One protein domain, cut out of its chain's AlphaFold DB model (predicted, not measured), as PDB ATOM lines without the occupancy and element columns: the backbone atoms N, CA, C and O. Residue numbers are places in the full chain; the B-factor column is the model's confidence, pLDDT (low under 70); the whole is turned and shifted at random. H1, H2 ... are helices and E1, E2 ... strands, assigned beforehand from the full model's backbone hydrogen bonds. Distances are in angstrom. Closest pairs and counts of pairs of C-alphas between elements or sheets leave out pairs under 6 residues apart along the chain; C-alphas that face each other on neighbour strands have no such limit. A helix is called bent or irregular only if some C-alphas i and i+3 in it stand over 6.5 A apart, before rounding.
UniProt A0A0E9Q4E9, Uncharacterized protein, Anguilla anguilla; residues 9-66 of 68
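AT A GLANCE: This is residues 9 to 66 of the 68 residues of an uncharacterized protein of Anguilla anguilla (UniProt A0A0E9Q4E9). A long, narrow hairpin of two strands, E1 and E2, makes much of the length, and a loose group of three helices, H1, H2 and H3, lies at one of its ends. H1, the longest helix, crosses that end at the far side of the group; H3 follows E2 and packs on part of H1, while the small H2 lies just before E1. The printed part has 58 residues with three named helices and two named strands, in the order H1, H2, E1, E2, H3; the sheet, E1 - E2, is antiparallel, and the class is mixed, helices and strands. The whole is only just extended, close to loose, with a radius of gyration of the C-alphas of 15.5 A, and only just elongated, with spans of 45 by 22 by 14 A.

IN THESE COORDINATES: H1 is residues 9 to 24, from C-alpha 9 at (-4.578, -24.436, -30.277), and measures 22.6 A from first to last C-alpha. H2 is residues 29 to 32, 5.4 A long. E1 is residues 34 to 40, 17.5 A long, beginning with C-alpha 34 at (10.419, -13.231, -43.763). E2 is residues 51 to 58, 19.0 A long, and bends by 53 degrees at residue 54. H3 is residues 59 to 64, 9.3 A long, ending with C-alpha 64 at (7.600, -27.025, -38.766). H3 is neither bent nor irregular, but only just: C-alphas 59 and 62 are 6.1 A apart.

HOW THE PARTS SIT: E1 and E2 form a hairpin of antiparallel neighbours, with 150 degrees between their directions. N 35 and O 57 are 3.1 A apart, and N 52 and O 39 are 2.8 A apart, both within hydrogen-bond range. The closest C-alphas of H2 and E2 are those of Ser 31 and Ser 58, 7.5 A apart. H2 and H3 are close but not clearly touching; their closest C-alphas, those of Ser 31 and Asn 59, are 7.2 A apart. H1 touches H3 with residues 11 to 18 alone; the closest C-alphas, of Val 15 and Val 63, are 7.4 A apart. The lines of H1 and H3 are about perpendicular, at 82 degrees. H1 is apart from E1 and from E2, and only just apart from H2, with closest C-alphas at 8.4 A. In H1 each O i to N i+4 pair is within hydrogen-bond range, in H3 1 of 2; H2 is too short for such a pair, and its 1 O i to N i+3 pair is within range.

THE WHOLE: The two C-alphas farthest apart, those of Ser 24 and Asp 44, are 46.1 A apart. The printed part has no cut. No link is long: that from E1 to E2, with 10 residues, is short, and the others are tight. The mean pLDDT of the printed part is 72.3, and 24 residues, 29 to 38 and 53 to 66, are under 70.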
ATOM      1  N   GLU A   9      -3.446 -24.396 -29.346       85.50
ATOM      2  CA  GLU A   9      -4.578 -24.436 -30.277       85.50
ATOM      3  C   GLU A   9      -4.377 -23.496 -31.468       85.50
ATOM      4  O   GLU A   9      -4.627 -23.886 -32.610       85.50
ATOM      5  N   LEU A  10      -3.826 -22.301 -31.231       80.62
ATOM      6  CA  LEU A  10      -3.458 -21.388 -32.307       80.62
ATOM      7  C   LEU A  10      -2.322 -21.974 -33.157       80.62
ATOM      8  O   LEU A  10      -2.405 -21.944 -34.380       80.62
ATOM      9  N   GLN A  11      -1.307 -22.594 -32.546       79.25
ATOM     10  CA  GLN A  11      -0.235 -23.266 -33.295       79.25
ATOM     11  C   GLN A  11      -0.779 -24.372 -34.210       79.25
ATOM     12  O   GLN A  11      -0.458 -24.404 -35.398       79.25
ATOM     13  N   LYS A  12      -1.665 -25.238 -33.698       81.31
ATOM     14  CA  LYS A  12      -2.312 -26.293 -34.497       81.31
ATOM     15  C   LYS A  12      -3.159 -25.726 -35.636       81.31
ATOM     16  O   LYS A  12      -3.131 -26.274 -36.738       81.31
ATOM     17  N   ALA A  13      -3.918 -24.659 -35.383       83.62
ATOM     18  CA  ALA A  13      -4.728 -23.997 -36.405       83.62
ATOM     19  C   ALA A  13      -3.848 -23.434 -37.529       83.62
ATOM     20  O   ALA A  13      -4.127 -23.677 -38.702       83.62
ATOM     21  N   MET A  14      -2.735 -22.787 -37.172       80.94
ATOM     22  CA  MET A  14      -1.763 -22.281 -38.139       80.94
ATOM     23  C   MET A  14      -1.135 -23.412 -38.959       80.94
ATOM     24  O   MET A  14      -1.091 -23.316 -40.179       80.94
ATOM     25  N   VAL A  15      -0.731 -24.528 -38.337       81.75
ATOM     26  CA  VAL A  15      -0.210 -25.702 -39.069       81.75
ATOM     27  C   VAL A  15      -1.222 -26.235 -40.084       81.75
ATOM     28  O   VAL A  15      -0.847 -26.582 -41.204       81.75
ATOM     29  N   LYS A  16      -2.506 -26.318 -39.716       84.50
ATOM     30  CA  LYS A  16      -3.565 -26.768 -40.633       84.50
ATOM     31  C   LYS A  16      -3.760 -25.797 -41.794       84.50
ATOM     32  O   LYS A  16      -3.883 -26.252 -42.928       84.50
ATOM     33  N   LEU A  17      -3.754 -24.494 -41.517       83.31
ATOM     34  CA  LEU A  17      -3.859 -23.455 -42.538       83.31
ATOM     35  C   LEU A  17      -2.693 -23.542 -43.529       83.31
ATOM     36  O   LEU A  17      -2.927 -23.635 -44.728       83.31
ATOM     37  N   PHE A  18      -1.457 -23.653 -43.039       78.75
ATOM     38  CA  PHE A  18      -0.280 -23.784 -43.900       78.75
ATOM     39  C   PHE A  18      -0.309 -25.052 -44.758       78.75
ATOM     40  O   PHE A  18       0.034 -25.014 -45.936       78.75
ATOM     41  N   LYS A  19      -0.749 -26.188 -44.202       82.81
ATOM     42  CA  LYS A  19      -0.932 -27.419 -44.989       82.81
ATOM     43  C   LYS A  19      -1.953 -27.223 -46.114       82.81
ATOM     44  O   LYS A  19      -1.738 -27.729 -47.212       82.81
ATOM     45  N   LEU A  20      -3.029 -26.480 -45.853       85.06
ATOM     46  CA  LEU A  20      -4.038 -26.156 -46.858       85.06
ATOM     47  C   LEU A  20      -3.469 -25.249 -47.961       85.06
ATOM     48  O   LEU A  20      -3.653 -25.547 -49.140       85.06
ATOM     49  N   GLU A  21      -2.734 -24.197 -47.606       81.50
ATOM     50  CA  GLU A  21      -2.058 -23.317 -48.572       81.50
ATOM     51  C   GLU A  21      -1.071 -24.101 -49.454       81.50
ATOM     52  O   GLU A  21      -1.122 -24.001 -50.677       81.50
ATOM     53  N   LEU A  22      -0.241 -24.967 -48.858       80.25
ATOM     54  CA  LEU A  22       0.688 -25.827 -49.602       80.25
ATOM     55  C   LEU A  22      -0.039 -26.790 -50.548       80.25
ATOM     56  O   LEU A  22       0.415 -27.006 -51.667       80.25
ATOM     57  N   SER A  23      -1.169 -27.357 -50.116       83.19
ATOM     58  CA  SER A  23      -1.964 -28.265 -50.952       83.19
ATOM     59  C   SER A  23      -2.717 -27.559 -52.082       83.19
ATOM     60  O   SER A  23      -2.959 -28.160 -53.123       83.19
ATOM     61  N   SER A  24      -3.091 -26.293 -51.881       85.19
ATOM     62  CA  SER A  24      -3.834 -25.494 -52.861       85.19
ATOM     63  C   SER A  24      -2.923 -24.720 -53.816       85.19
ATOM     64  O   SER A  24      -3.386 -24.277 -54.862       85.19
ATOM     65  N   GLY A  25      -1.645 -24.543 -53.466       79.69
ATOM     66  CA  GLY A  25      -0.704 -23.687 -54.191       79.69
ATOM     67  C   GLY A  25      -0.961 -22.186 -54.006       79.69
ATOM     68  O   GLY A  25      -0.212 -21.369 -54.537       79.69
ATOM     69  N   CYS A  26      -1.990 -21.811 -53.242       77.12
ATOM     70  CA  CYS A  26      -2.368 -20.430 -52.968       77.12
ATOM     71  C   CYS A  26      -1.792 -20.001 -51.615       77.12
ATOM     72  O   CYS A  26      -2.434 -20.160 -50.578       77.12
ATOM     73  N   LEU A  27      -0.569 -19.471 -51.632       72.44
ATOM     74  CA  LEU A  27       0.086 -18.923 -50.443       72.44
ATOM     75  C   LEU A  27      -0.438 -17.513 -50.154       72.44
ATOM     76  O   LEU A  27      -0.502 -16.682 -51.059       72.44
ATOM     77  N   LEU A  28      -0.764 -17.215 -48.894       70.38
ATOM     78  CA  LEU A  28      -1.007 -15.838 -48.473       70.38
ATOM     79  C   LEU A  28       0.287 -15.020 -48.592       70.38
ATOM     80  O   LEU A  28       1.358 -15.473 -48.187       70.38
ATOM     81  N   ASP A  29       0.192 -13.775 -49.065       69.38
ATOM     82  CA  ASP A  29       1.353 -12.881 -49.215       69.38
ATOM     83  C   ASP A  29       2.158 -12.729 -47.919       69.38
ATOM     84  O   ASP A  29       3.384 -12.641 -47.940       69.38
ATOM     85  N   ILE A  30       1.484 -12.752 -46.766       68.81
ATOM     86  CA  ILE A  30       2.129 -12.662 -45.453       68.81
ATOM     87  C   ILE A  30       2.913 -13.927 -45.077       68.81
ATOM     88  O   ILE A  30       3.878 -13.846 -44.319       68.81
ATOM     89  N   SER A  31       2.544 -15.087 -45.627       62.44
ATOM     90  CA  SER A  31       3.268 -16.352 -45.452       62.44
ATOM     91  C   SER A  31       4.620 -16.332 -46.178       62.44
ATOM     92  O   SER A  31       5.547 -17.028 -45.766       62.44
ATOM     93  N   ASN A  32       4.757 -15.473 -47.195       64.00
ATOM     94  CA  ASN A  32       5.991 -15.244 -47.951       64.00
ATOM     95  C   ASN A  32       6.858 -14.107 -47.384       64.00
ATOM     96  O   ASN A  32       7.951 -13.851 -47.890       64.00
ATOM     97  N   GLN A  33       6.411 -13.431 -46.322       65.31
ATOM     98  CA  GLN A  33       7.197 -12.397 -45.656       65.31
ATOM     99  C   GLN A  33       8.097 -13.023 -44.583       65.31
ATOM    100  O   GLN A  33       7.634 -13.629 -43.612       65.31
ATOM    101  N   GLY A  34       9.409 -12.877 -44.759       66.12
ATOM    102  CA  GLY A  34      10.419 -13.231 -43.763       66.12
ATOM    103  C   GLY A  34      10.964 -11.986 -43.072       66.12
ATOM    104  O   GLY A  34      11.177 -10.962 -43.718       66.12
ATOM    105  N   LEU A  35      11.227 -12.070 -41.766       65.00
ATOM    106  CA  LEU A  35      12.008 -11.032 -41.095       65.00
ATOM    107  C   LEU A  35      13.484 -11.297 -41.382       65.00
ATOM    108  O   LEU A  35      14.000 -12.349 -40.995       65.00
ATOM    109  N   ILE A  36      14.140 -10.339 -42.035       66.81
ATOM    110  CA  ILE A  36      15.595 -10.290 -42.158       66.81
ATOM    111  C   ILE A  36      16.125  -9.597 -40.909       66.81
ATOM    112  O   ILE A  36      15.892  -8.404 -40.711       66.81
ATOM    113  N   SER A  37      16.820 -10.345 -40.056       66.38
ATOM    114  CA  SER A  37      17.533  -9.771 -38.916       66.38
ATOM    115  C   SER A  37      19.011 -10.173 -38.923       66.38
ATOM    116  O   SER A  37      19.343 -11.305 -39.298       66.38
ATOM    117  N   PRO A  38      19.914  -9.266 -38.500       65.56
ATOM    118  CA  PRO A  38      21.292  -9.623 -38.195       65.56
ATOM    119  C   PRO A  38      21.307 -10.665 -37.071       65.56
ATOM    120  O   PRO A  38      20.751 -10.430 -35.994       65.56
ATOM    121  N   PHE A  39      21.931 -11.820 -37.306       75.94
ATOM    122  CA  PHE A  39      22.063 -12.850 -36.278       75.94
ATOM    123  C   PHE A  39      23.377 -12.652 -35.529       75.94
ATOM    124  O   PHE A  39      24.453 -12.919 -36.058       75.94
ATOM    125  N   TYR A  40      23.292 -12.163 -34.297       78.69
ATOM    126  CA  TYR A  40      24.465 -11.998 -33.448       78.69
ATOM    127  C   TYR A  40      25.041 -13.369 -33.061       78.69
ATOM    128  O   TYR A  40      24.343 -14.174 -32.441       78.69
ATOM    129  N   LYS A  41      26.310 -13.623 -33.406       79.75
ATOM    130  CA  LYS A  41      27.028 -14.839 -32.994       79.75
ATOM    131  C   LYS A  41      27.578 -14.697 -31.577       79.75
ATOM    132  O   LYS A  41      27.154 -15.411 -30.672       79.75
ATOM    133  N   SER A  42      28.555 -13.807 -31.407       76.81
ATOM    134  CA  SER A  42      29.352 -13.638 -30.183       76.81
ATOM    135  C   SER A  42      30.321 -12.463 -30.335       76.81
ATOM    136  O   SER A  42      30.783 -12.239 -31.447       76.81
ATOM    137  N   GLY A  43      30.707 -11.792 -29.246       84.06
ATOM    138  CA  GLY A  43      31.706 -10.715 -29.252       84.06
ATOM    139  C   GLY A  43      31.138  -9.358 -28.829       84.06
ATOM    140  O   GLY A  43      30.274  -9.275 -27.960       84.06
ATOM    141  N   ASP A  44      31.647  -8.279 -29.417       83.12
ATOM    142  CA  ASP A  44      31.089  -6.938 -29.229       83.12
ATOM    143  C   ASP A  44      29.868  -6.747 -30.142       83.12
ATOM    144  O   ASP A  44      29.927  -7.023 -31.340       83.12
ATOM    145  N   LYS A  45      28.754  -6.264 -29.580       83.88
ATOM    146  CA  LYS A  45      27.514  -5.972 -30.318       83.88
ATOM    147  C   LYS A  45      27.608  -4.712 -31.180       83.88
ATOM    148  O   LYS A  45      26.742  -4.495 -32.020       83.88
ATOM    149  N   LEU A  46      28.608  -3.864 -30.954       84.31
ATOM    150  CA  LEU A  46      28.849  -2.680 -31.778       84.31
ATOM    151  C   LEU A  46      29.694  -2.990 -33.018       84.31
ATOM    152  O   LEU A  46      29.719  -2.190 -33.950       84.31
ATOM    153  N   ASP A  47      30.352  -4.149 -33.046       79.94
ATOM    154  CA  ASP A  47      31.162  -4.586 -34.176       79.94
ATOM    155  C   ASP A  47      30.305  -5.400 -35.172       79.94
ATOM    156  O   ASP A  47      29.826  -6.492 -34.837       79.94
ATOM    157  N   PRO A  48      30.104  -4.904 -36.407       76.19
ATOM    158  CA  PRO A  48      29.276  -5.566 -37.411       76.19
ATOM    159  C   PRO A  48      29.826  -6.928 -37.863       76.19
ATOM    160  O   PRO A  48      29.055  -7.743 -38.362       76.19
ATOM    161  N   THR A  49      31.114  -7.223 -37.655       81.44
ATOM    162  CA  THR A  49      31.717  -8.521 -38.019       81.44
ATOM    163  C   THR A  49      31.273  -9.673 -37.108       81.44
ATOM    164  O   THR A  49      31.361 -10.841 -37.489       81.44
ATOM    165  N   ASN A  50      30.724  -9.353 -35.930       82.25
ATOM    166  CA  ASN A  50      30.185 -10.325 -34.972       82.25
ATOM    167  C   ASN A  50      28.743 -10.764 -35.292       82.25
ATOM    168  O   ASN A  50      28.152 -11.582 -34.573       82.25
ATOM    169  N   TYR A  51      28.172 -10.240 -36.377       80.56
ATOM    170  CA  TYR A  51      26.866 -10.619 -36.896       80.56
ATOM    171  C   TYR A  51      27.034 -11.509 -38.129       80.56
ATOM    172  O   TYR A  51      27.880 -11.272 -38.984       80.56
ATOM    173  N   GLN A  52      26.231 -12.564 -38.217       72.00
ATOM    174  CA  GLN A  52      26.157 -13.413 -39.399       72.00
ATOM    175  C   GLN A  52      25.198 -12.799 -40.424       72.00
ATOM    176  O   GLN A  52      24.152 -12.256 -40.046       72.00
ATOM    177  N   ASP A  53      25.545 -12.921 -41.707       58.47
ATOM    178  CA  ASP A  53      24.725 -12.434 -42.811       58.47
ATOM    179  C   ASP A  53      23.339 -13.088 -42.788       58.47
ATOM    180  O   ASP A  53      23.199 -14.297 -42.953       58.47
ATOM    181  N   ILE A  54      22.340 -12.240 -42.536       62.84
ATOM    182  CA  ILE A  54      20.902 -12.406 -42.774       62.84
ATOM    183  C   ILE A  54      20.330 -13.776 -42.370       62.84
ATOM    184  O   ILE A  54      20.354 -14.750 -43.120       62.84
ATOM    185  N   CYS A  55      19.660 -13.822 -41.215       55.88
ATOM    186  CA  CYS A  55      18.733 -14.912 -40.920       55.88
ATOM    187  C   CYS A  55      17.360 -14.569 -41.507       55.88
ATOM    188  O   CYS A  55      16.696 -13.648 -41.030       55.88
ATOM    189  N   VAL A  56      16.922 -15.306 -42.532       56.88
ATOM    190  CA  VAL A  56      15.527 -15.251 -42.989       56.88
ATOM    191  C   VAL A  56      14.709 -16.149 -42.074       56.88
ATOM    192  O   VAL A  56      14.649 -17.365 -42.249       56.88
ATOM    193  N   SER A  57      14.076 -15.549 -41.069       57.94
ATOM    194  CA  SER A  57      13.110 -16.272 -40.246       57.94
ATOM    195  C   SER A  57      11.712 -16.088 -40.832       57.94
ATOM    196  O   SER A  57      11.130 -15.004 -40.775       57.94
ATOM    197  N   SER A  58      11.165 -17.150 -41.426       59.97
ATOM    198  CA  SER A  58       9.738 -17.204 -41.743       59.97
ATOM    199  C   SER A  58       8.969 -17.681 -40.512       59.97
ATOM    200  O   SER A  58       9.468 -18.471 -39.700       59.97
ATOM    201  N   ASN A  59       7.726 -17.221 -40.359       61.06
ATOM    202  CA  ASN A  59       6.843 -17.747 -39.313       61.06
ATOM    203  C   ASN A  59       6.599 -19.262 -39.482       61.06
ATOM    204  O   ASN A  59       6.329 -19.947 -38.499       61.06
ATOM    205  N   LEU A  60       6.768 -19.778 -40.703       59.06
ATOM    206  CA  LEU A  60       6.591 -21.176 -41.076       59.06
ATOM    207  C   LEU A  60       7.751 -22.079 -40.623       59.06
ATOM    208  O   LEU A  60       7.518 -23.125 -40.016       59.06
ATOM    209  N   GLY A  61       9.001 -21.666 -40.866       56.47
ATOM    210  CA  GLY A  61      10.181 -22.498 -40.606       56.47
ATOM    211  C   GLY A  61      10.329 -22.897 -39.136       56.47
ATOM    212  O   GLY A  61      10.739 -24.011 -38.829       56.47
ATOM    213  N   GLN A  62       9.919 -22.031 -38.205       56.38
ATOM    214  CA  GLN A  62       9.972 -22.339 -36.772       56.38
ATOM    215  C   GLN A  62       8.884 -23.298 -36.287       56.38
ATOM    216  O   GLN A  62       9.140 -24.037 -35.342       56.38
ATOM    217  N   VAL A  63       7.689 -23.266 -36.881       55.97
ATOM    218  CA  VAL A  63       6.569 -24.125 -36.460       55.97
ATOM    219  C   VAL A  63       6.772 -25.553 -36.970       55.97
ATOM    220  O   VAL A  63       6.508 -26.505 -36.244       55.97
ATOM    221  N   ILE A  64       7.307 -25.707 -38.186       55.25
ATOM    222  CA  ILE A  64       7.600 -27.025 -38.766       55.25
ATOM    223  C   ILE A  64       8.758 -27.715 -38.026       55.25
ATOM    224  O   ILE A  64       8.664 -28.897 -37.725       55.25
ATOM    225  N   LEU A  65       9.816 -26.986 -37.647       52.06
ATOM    226  CA  LEU A  65      10.963 -27.566 -36.928       52.06
ATOM    227  C   LEU A  65      10.649 -28.048 -35.494       52.06
ATOM    228  O   LEU A  65      11.493 -28.692 -34.880       52.06
ATOM    229  N   GLN A  66       9.471 -27.733 -34.938       49.31
ATOM    230  CA  GLN A  66       9.066 -28.148 -33.584       49.31
ATOM    231  C   GLN A  66       8.160 -29.388 -33.548       49.31
ATOM    232  O   GLN A  66       7.931 -29.936 -32.471       49.31
TER     233      GLN A  66